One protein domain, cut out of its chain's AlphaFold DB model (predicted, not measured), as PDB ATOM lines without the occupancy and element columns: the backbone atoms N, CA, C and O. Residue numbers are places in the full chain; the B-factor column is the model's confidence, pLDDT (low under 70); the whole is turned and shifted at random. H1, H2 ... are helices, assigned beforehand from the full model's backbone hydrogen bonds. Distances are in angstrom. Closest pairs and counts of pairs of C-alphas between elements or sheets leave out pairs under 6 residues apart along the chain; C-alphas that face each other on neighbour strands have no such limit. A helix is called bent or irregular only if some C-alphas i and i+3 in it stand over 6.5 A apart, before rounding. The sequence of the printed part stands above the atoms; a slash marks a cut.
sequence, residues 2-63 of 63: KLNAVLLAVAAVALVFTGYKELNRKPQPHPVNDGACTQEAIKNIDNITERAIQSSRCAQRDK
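Overview. This is residues 2 to 63 of the 63 residues of the protein "Entry exclusion lipoprotein TrbK" of Duganella sp. 1224 (UniProt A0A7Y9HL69). One long helix, H1, sticks out as a free arm from a small head, in which the short helix H2 packs on part of a second, mid-length helix, H3. A long link with no named element, residues 25 to 38, leads from the arm into the head, and its first two residues still stand free with H1. The printed part has 62 residues with three named helices, in the order H1, H2, H3 along the chain, and no named strand; its class is all helix. The whole is extended, with a radius of gyration of the C-alphas of 18.5 A, and the C-alphas span 59 by 19 by 15 A, the arm making much of the length.

Arrangement. H1, residues 2 to 24, touches no helix. Residues 2 to 26, of which 2 to 24 belong to H1, stand free: no C-alpha 8 or more residues away along the chain is within 10 A of them. A long link of 14 residues leads to H2, residues 39 to 43, and H1 and H2 are apart. A tight link of 4 residues then leads to H3, residues 48 to 61. H2 and H3 touch, with 4 pairs of C-alphas within 8 A; the closest are the C-alphas of Ile 42 and Arg 51, 5.7 A apart. H3 touches H2 with residues 51 to 55 alone, and the centres of the two helices are 10.4 A apart. H1 and H3 are apart. In H1, H2 and H3 every O i to N i+4 pair is within hydrogen-bond range.

Along the chain. H1 begins at Lys 2, whose C-alpha is at (-17.740, 68.251, 29.621), and ends at Asn 24, with its C-alpha at (-35.804, 41.016, 34.885); its first and last C-alphas are 33.1 A apart. H2 runs from Gln 39 to Lys 43, with 6.0 A from first to last C-alpha. H3 runs from Ile 48 to Arg 61, 20.3 A from first to last C-alpha, and ends with C-alpha 61 at (-46.618, 19.104, 22.832). No helix is bent or irregular.

Size, cuts and confidence. The two C-alphas farthest apart are those of Lys 2 and Lys 63, the first and last printed, at 60.8 A. Without the residues that stand free, the body has 37 residues, spans 26 by 20 by 13 A and has a radius of gyration of 8.9 A. The printed part has no cut, and it ends at residue 63, the chain's last. The link from H1 to H2 is long. The mean pLDDT of the printed part is 76.8; it is under 70 at residue 2, residues 25 to 34, residue 36 and residues 61 to 63.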
ATOM      1  N   LYS A   2     -16.551  68.463  28.755       67.50
ATOM      2  CA  LYS A   2     -17.740  68.251  29.621       67.50
ATOM      3  C   LYS A   2     -18.941  67.588  28.922       67.50
ATOM      4  O   LYS A   2     -19.592  66.745  29.520       67.50
ATOM      5  N   LEU A   3     -19.201  67.921  27.656       79.12
ATOM      6  CA  LEU A   3     -20.366  67.413  26.917       79.12
ATOM      7  C   LEU A   3     -20.267  65.911  26.590       79.12
ATOM      8  O   LEU A   3     -21.232  65.177  26.764       79.12
ATOM      9  N   ASN A   4     -19.074  65.437  26.218       80.81
ATOM     10  CA  ASN A   4     -18.834  64.013  25.951       80.81
ATOM     11  C   ASN A   4     -18.992  63.162  27.216       80.81
ATOM     12  O   ASN A   4     -19.520  62.059  27.146       80.81
ATOM     13  N   ALA A   5     -18.581  63.686  28.375       84.50
ATOM     14  CA  ALA A   5     -18.769  63.003  29.653       84.50
ATOM     15  C   ALA A   5     -20.257  62.877  30.026       84.50
ATOM     16  O   ALA A   5     -20.681  61.829  30.503       84.50
ATOM     17  N   VAL A   6     -21.062  63.910  29.748       88.88
ATOM     18  CA  VAL A   6     -22.518  63.867  29.958       88.88
ATOM     19  C   VAL A   6     -23.177  62.848  29.025       88.88
ATOM     20  O   VAL A   6     -23.985  62.044  29.481       88.88
ATOM     21  N   LEU A   7     -22.796  62.813  27.745       87.88
ATOM     22  CA  LEU A   7     -23.321  61.834  26.784       87.88
ATOM     23  C   LEU A   7     -22.972  60.390  27.177       87.88
ATOM     24  O   LEU A   7     -23.835  59.515  27.116       87.88
ATOM     25  N   LEU A   8     -21.741  60.149  27.635       89.12
ATOM     26  CA  LEU A   8     -21.320  58.840  28.141       89.12
ATOM     27  C   LEU A   8     -22.112  58.422  29.384       89.12
ATOM     28  O   LEU A   8     -22.521  57.266  29.481       89.12
ATOM     29  N   ALA A   9     -22.379  59.351  30.304       88.69
ATOM     30  CA  ALA A   9     -23.186  59.072  31.487       88.69
ATOM     31  C   ALA A   9     -24.630  58.692  31.114       88.69
ATOM     32  O   ALA A   9     -25.165  57.715  31.632       88.69
ATOM     33  N   VAL A  10     -25.241  59.411  30.168       89.44
ATOM     34  CA  VAL A  10     -26.596  59.107  29.678       89.44
ATOM     35  C   VAL A  10     -26.643  57.737  28.997       89.44
ATOM     36  O   VAL A  10     -27.537  56.940  29.285       89.44
ATOM     37  N   ALA A  11     -25.664  57.428  28.142       89.19
ATOM     38  CA  ALA A  11     -25.571  56.127  27.484       89.19
ATOM     39  C   ALA A  11     -25.409  54.981  28.496       89.19
ATOM     40  O   ALA A  11     -26.080  53.955  28.377       89.19
ATOM     41  N   ALA A  12     -24.578  55.166  29.526       90.06
ATOM     42  CA  ALA A  12     -24.390  54.177  30.583       90.06
ATOM     43  C   ALA A  12     -25.692  53.913  31.358       90.06
ATOM     44  O   ALA A  12     -26.062  52.757  31.558       90.06
ATOM     45  N   VAL A  13     -26.431  54.964  31.734       91.00
ATOM     46  CA  VAL A  13     -27.730  54.823  32.416       91.00
ATOM     47  C   VAL A  13     -28.748  54.106  31.527       91.00
ATOM     48  O   VAL A  13     -29.447  53.212  32.001       91.00
ATOM     49  N   ALA A  14     -28.806  54.437  30.234       87.69
ATOM     50  CA  ALA A  14     -29.710  53.784  29.290       87.69
ATOM     51  C   ALA A  14     -29.404  52.283  29.132       87.69
ATOM     52  O   ALA A  14     -30.329  51.467  29.115       87.69
ATOM     53  N   LEU A  15     -28.123  51.905  29.066       86.31
ATOM     54  CA  LEU A  15     -27.697  50.505  28.981       86.31
ATOM     55  C   LEU A  15     -27.990  49.733  30.267       86.31
ATOM     56  O   LEU A  15     -28.482  48.612  30.190       86.31
ATOM     57  N   VAL A  16     -27.747  50.327  31.438       87.69
ATOM     58  CA  VAL A  16     -28.073  49.699  32.727       87.69
ATOM     59  C   VAL A  16     -29.581  49.520  32.868       87.69
ATOM     60  O   VAL A  16     -30.030  48.439  33.237       87.69
ATOM     61  N   PHE A  17     -30.379  50.535  32.529       84.62
ATOM     62  CA  PHE A  17     -31.835  50.451  32.610       84.62
ATOM     63  C   PHE A  17     -32.402  49.404  31.646       84.62
ATOM     64  O   PHE A  17     -33.227  48.583  32.039       84.62
ATOM     65  N   THR A  18     -31.932  49.397  30.398       81.56
ATOM     66  CA  THR A  18     -32.381  48.436  29.381       81.56
ATOM     67  C   THR A  18     -31.912  47.027  29.721       81.56
ATOM     68  O   THR A  18     -32.711  46.098  29.697       81.56
ATOM     69  N   GLY A  19     -30.649  46.866  30.121       80.25
ATOM     70  CA  GLY A  19     -30.092  45.589  30.554       80.25
ATOM     71  C   GLY A  19     -30.819  45.031  31.774       80.25
ATOM     72  O   GLY A  19     -31.215  43.874  31.756       80.25
ATOM     73  N   TYR A  20     -31.077  45.852  32.797       79.00
ATOM     74  CA  TYR A  20     -31.835  45.446  33.984       79.00
ATOM     75  C   TYR A  20     -33.290  45.111  33.649       79.00
ATOM     76  O   TYR A  20     -33.834  44.142  34.177       79.00
ATOM     77  N   LYS A  21     -33.919  45.888  32.761       76.69
ATOM     78  CA  LYS A  21     -35.278  45.625  32.291       76.69
ATOM     79  C   LYS A  21     -35.351  44.293  31.560       76.69
ATOM     80  O   LYS A  21     -36.218  43.509  31.902       76.69
ATOM     81  N   GLU A  22     -34.453  44.017  30.619       70.62
ATOM     82  CA  GLU A  22     -34.440  42.762  29.859       70.62
ATOM     83  C   GLU A  22     -34.032  41.557  30.724       70.62
ATOM     84  O   GLU A  22     -34.661  40.509  30.617       70.62
ATOM     85  N   LEU A  23     -33.081  41.703  31.661       74.69
ATOM     86  CA  LEU A  23     -32.727  40.628  32.606       74.69
ATOM     87  C   LEU A  23     -33.892  40.247  33.529       74.69
ATOM     88  O   LEU A  23     -34.068  39.076  33.853       74.69
ATOM     89  N   ASN A  24     -34.668  41.236  33.984       70.31
ATOM     90  CA  ASN A  24     -35.804  41.016  34.885       70.31
ATOM     91  C   ASN A  24     -37.130  40.824  34.152       70.31
ATOM     92  O   ASN A  24     -38.150  40.525  34.785       70.31
ATOM     93  N   ARG A  25     -37.149  40.978  32.825       59.59
ATOM     94  CA  ARG A  25     -38.321  40.681  32.018       59.59
ATOM     95  C   ARG A  25     -38.474  39.168  32.003       59.59
ATOM     96  O   ARG A  25     -37.890  38.473  31.179       59.59
ATOM     97  N   LYS A  26     -39.280  38.645  32.929       58.00
ATOM     98  CA  LYS A  26     -39.787  37.277  32.810       58.00
ATOM     99  C   LYS A  26     -40.394  37.164  31.406       58.00
ATOM    100  O   LYS A  26     -41.241  38.002  31.077       58.00
ATOM    101  N   PRO A  27     -39.964  36.192  30.579       58.28
ATOM    102  CA  PRO A  27     -40.627  35.927  29.313       58.28
ATOM    103  C   PRO A  27     -42.099  35.756  29.647       58.28
ATOM    104  O   PRO A  27     -42.411  34.918  30.496       58.28
ATOM    105  N   GLN A  28     -42.980  36.590  29.090       56.28
ATOM    106  CA  GLN A  28     -44.401  36.429  29.360       56.28
ATOM    107  C   GLN A  28     -44.771  35.033  28.858       56.28
ATOM    108  O   GLN A  28     -44.607  34.763  27.661       56.28
ATOM    109  N   PRO A  29     -45.157  34.110  29.759       56.56
ATOM    110  CA  PRO A  29     -45.492  32.767  29.356       56.56
ATOM    111  C   PRO A  29     -46.817  32.879  28.622       56.56
ATOM    112  O   PRO A  29     -47.881  32.940  29.232       56.56
ATOM    113  N   HIS A  30     -46.742  32.962  27.300       61.66
ATOM    114  CA  HIS A  30     -47.914  32.785  26.475       61.66
ATOM    115  C   HIS A  30     -48.426  31.368  26.765       61.66
ATOM    116  O   HIS A  30     -47.654  30.408  26.641       61.66
ATOM    117  N   PRO A  31     -49.669  31.215  27.250       61.62
ATOM    118  CA  PRO A  31     -50.195  29.905  27.590       61.62
ATOM    119  C   PRO A  31     -50.196  29.036  26.329       61.62
ATOM    120  O   PRO A  31     -50.757  29.417  25.307       61.62
ATOM    121  N   VAL A  32     -49.541  27.877  26.392       64.00
ATOM    122  CA  VAL A  32     -49.476  26.900  25.294       64.00
ATOM    123  C   VAL A  32     -50.648  25.935  25.475       64.00
ATOM    124  O   VAL A  32     -50.495  24.845  26.021       64.00
ATOM    125  N   ASN A  33     -51.845  26.384  25.111       69.62
ATOM    126  CA  ASN A  33     -53.068  25.578  25.097       69.62
ATOM    127  C   ASN A  33     -53.528  25.338  23.649       69.62
ATOM    128  O   ASN A  33     -52.969  25.916  22.718       69.62
ATOM    129  N   ASP A  34     -54.536  24.492  23.448       68.75
ATOM    130  CA  ASP A  34     -54.960  24.086  22.097       68.75
ATOM    131  C   ASP A  34     -55.435  25.284  21.256       68.75
ATOM    132  O   ASP A  34     -55.140  25.365  20.067       68.75
ATOM    133  N   GLY A  35     -56.058  26.283  21.893       70.94
ATOM    134  CA  GLY A  35     -56.441  27.540  21.240       70.94
ATOM    135  C   GLY A  35     -55.246  28.411  20.833       70.94
ATOM    136  O   GLY A  35     -55.270  29.044  19.779       70.94
ATOM    137  N   ALA A  36     -54.174  28.404  21.625       69.50
ATOM    138  CA  ALA A  36     -52.959  29.182  21.398       69.50
ATOM    139  C   ALA A  36     -51.941  28.491  20.473       69.50
ATOM    140  O   ALA A  36     -50.959  29.119  20.070       69.50
ATOM    141  N   CYS A  37     -52.172  27.217  20.143       78.31
ATOM    142  CA  CYS A  37     -51.407  26.437  19.170       78.31
ATOM    143  C   CYS A  37     -52.065  26.365  17.788       78.31
ATOM    144  O   CYS A  37     -51.543  25.707  16.890       78.31
ATOM    145  N   THR A  38     -53.178  27.072  17.590       82.94
ATOM    146  CA  THR A  38     -53.758  27.254  16.260       82.94
ATOM    147  C   THR A  38     -52.860  28.138  15.395       82.94
ATOM    148  O   THR A  38     -52.175  29.047  15.875       82.94
ATOM    149  N   GLN A  39     -52.883  27.900  14.083       79.56
ATOM    150  CA  GLN A  39     -52.124  28.706  13.125       79.56
ATOM    151  C   GLN A  39     -52.521  30.190  13.186       79.56
ATOM    152  O   GLN A  39     -51.670  31.064  13.028       79.56
ATOM    153  N   GLU A  40     -53.796  30.478  13.452       80.44
ATOM    154  CA  GLU A  40     -54.326  31.833  13.606       80.44
ATOM    155  C   GLU A  40     -53.755  32.523  14.847       80.44
ATOM    156  O   GLU A  40     -53.258  33.643  14.737       80.44
ATOM    157  N   ALA A  41     -53.727  31.839  15.995       78.62
ATOM    158  CA  ALA A  41     -53.165  32.383  17.229       78.62
ATOM    159  C   ALA A  41     -51.663  32.671  17.106       78.62
ATOM    160  O   ALA A  41     -51.216  33.749  17.489       78.62
ATOM    161  N   ILE A  42     -50.890  31.762  16.502       78.00
ATOM    162  CA  ILE A  42     -49.452  31.962  16.261       78.00
ATOM    163  C   ILE A  42     -49.233  33.132  15.287       78.00
ATOM    164  O   ILE A  42     -48.352  33.969  15.487       78.00
ATOM    165  N   LYS A  43     -50.055  33.236  14.235       82.69
ATOM    166  CA  LYS A  43     -49.963  34.324  13.252       82.69
ATOM    167  C   LYS A  43     -50.336  35.689  13.838       82.69
ATOM    168  O   LYS A  43     -49.848  36.694  13.322       82.69
ATOM    169  N   ASN A  44     -51.143  35.723  14.895       81.06
ATOM    170  CA  ASN A  44     -51.554  36.948  15.577       81.06
ATOM    171  C   ASN A  44     -50.520  37.457  16.601       81.06
ATOM    172  O   ASN A  44     -50.725  38.498  17.211       81.06
ATOM    173  N   ILE A  45     -49.404  36.744  16.803       79.25
ATOM    174  CA  ILE A  45     -48.300  37.213  17.651       79.25
ATOM    175  C   ILE A  45     -47.461  38.219  16.859       79.25
ATOM    176  O   ILE A  45     -46.763  37.841  15.911       79.25
ATOM    177  N   ASP A  46     -47.509  39.488  17.259       80.50
ATOM    178  CA  ASP A  46     -46.829  40.599  16.577       80.50
ATOM    179  C   ASP A  46     -45.296  40.503  16.628       80.50
ATOM    180  O   ASP A  46     -44.595  40.984  15.738       80.50
ATOM    181  N   ASN A  47     -44.753  39.846  17.655       80.94
ATOM    182  CA  ASN A  47     -43.318  39.652  17.811       80.94
ATOM    183  C   ASN A  47     -42.859  38.329  17.175       80.94
ATOM    184  O   ASN A  47     -43.250  37.242  17.599       80.94
ATOM    185  N   ILE A  48     -41.963  38.416  16.188       79.25
ATOM    186  CA  ILE A  48     -41.408  37.258  15.465       79.25
ATOM    187  C   ILE A  48     -40.715  36.267  16.415       79.25
ATOM    188  O   ILE A  48     -40.858  35.055  16.254       79.25
ATOM    189  N   THR A  49     -39.988  36.755  17.420       76.94
ATOM    190  CA  THR A  49     -39.295  35.907  18.396       76.94
ATOM    191  C   THR A  49     -40.291  35.158  19.277       76.94
ATOM    192  O   THR A  49     -40.155  33.951  19.463       76.94
ATOM    193  N   GLU A  50     -41.332  35.834  19.770       76.88
ATOM    194  CA  GLU A  50     -42.382  35.184  20.566       76.88
ATOM    195  C   GLU A  50     -43.183  34.186  19.727       76.88
ATOM    196  O   GLU A  50     -43.475  33.089  20.196       76.88
ATOM    197  N   ARG A  51     -43.436  34.496  18.450       80.25
ATOM    198  CA  ARG A  51     -44.087  33.594  17.494       80.25
ATOM    199  C   ARG A  51     -43.302  32.298  17.288       80.25
ATOM    200  O   ARG A  51     -43.882  31.214  17.305       80.25
ATOM    201  N   ALA A  52     -41.985  32.398  17.109       80.06
ATOM    202  CA  ALA A  52     -41.115  31.234  16.956       80.06
ATOM    203  C   ALA A  52     -41.067  30.385  18.242       80.06
ATOM    204  O   ALA A  52     -41.117  29.151  18.192       80.06
ATOM    205  N   ILE A  53     -41.041  31.035  19.410       81.44
ATOM    206  CA  ILE A  53     -41.096  30.352  20.708       81.44
ATOM    207  C   ILE A  53     -42.448  29.644  20.889       81.44
ATOM    208  O   ILE A  53     -42.477  28.483  21.290       81.44
ATOM    209  N   GLN A  54     -43.561  30.294  20.545       81.00
ATOM    210  CA  GLN A  54     -44.902  29.705  20.590       81.00
ATOM    211  C   GLN A  54     -44.989  28.463  19.692       81.00
ATOM    212  O   GLN A  54     -45.361  27.384  20.150       81.00
ATOM    213  N   SER A  55     -44.572  28.593  18.428       81.19
ATOM    214  CA  SER A  55     -44.603  27.507  17.445       81.19
ATOM    215  C   SER A  55     -43.769  26.301  17.882       81.19
ATOM    216  O   SER A  55     -44.219  25.165  17.742       81.19
ATOM    217  N   SER A  56     -42.573  26.530  18.430       80.88
ATOM    218  CA  SER A  56     -41.696  25.448  18.898       80.88
ATOM    219  C   SER A  56     -42.221  24.746  20.155       80.88
ATOM    220  O   SER A  56     -42.014  23.542  20.310       80.88
ATOM    221  N   ARG A  57     -42.924  25.458  21.046       81.44
ATOM    222  CA  ARG A  57     -43.580  24.857  22.221       81.44
ATOM    223  C   ARG A  57     -44.804  24.027  21.839       81.44
ATOM    224  O   ARG A  57     -44.976  22.943  22.382       81.44
ATOM    225  N   CYS A  58     -45.612  24.501  20.893       82.25
ATOM    226  CA  CYS A  58     -46.752  23.749  20.369       82.25
ATOM    227  C   CYS A  58     -46.312  22.460  19.662       82.25
ATOM    228  O   CYS A  58     -46.862  21.402  19.938       82.25
ATOM    229  N   ALA A  59     -45.259  22.520  18.838       81.06
ATOM    230  CA  ALA A  59     -44.707  21.341  18.165       81.06
ATOM    231  C   ALA A  59     -44.127  20.291  19.134       81.06
ATOM    232  O   ALA A  59     -44.161  19.102  18.843       81.06
ATOM    233  N   GLN A  60     -43.600  20.709  20.292       76.06
ATOM    234  CA  GLN A  60     -43.125  19.785  21.332       76.06
ATOM    235  C   GLN A  60     -44.251  19.112  22.123       76.06
ATOM    236  O   GLN A  60     -43.997  18.100  22.763       76.06
ATOM    237  N   ARG A  61     -45.466  19.670  22.116       68.25
ATOM    238  CA  ARG A  61     -46.618  19.104  22.832       68.25
ATOM    239  C   ARG A  61     -47.286  17.959  22.061       68.25
ATOM    240  O   ARG A  61     -47.937  17.129  22.679       68.25
ATOM    241  N   ASP A  62     -47.118  17.930  20.741       60.66
ATOM    242  CA  ASP A  62     -47.657  16.900  19.838       60.66
ATOM    243  C   ASP A  62     -46.779  15.628  19.777       60.66
ATOM    244  O   ASP A  62     -47.044  14.716  18.999       60.66
ATOM    245  N   LYS A  63     -45.701  15.572  20.574       53.75
ATOM    246  CA  LYS A  63     -44.713  14.487  20.595       53.75
ATOM    247  C   LYS A  63     -44.778  13.701  21.899       53.75
ATOM    248  O   LYS A  63     -44.599  12.466  21.824       53.75
TER     249      LYS A  63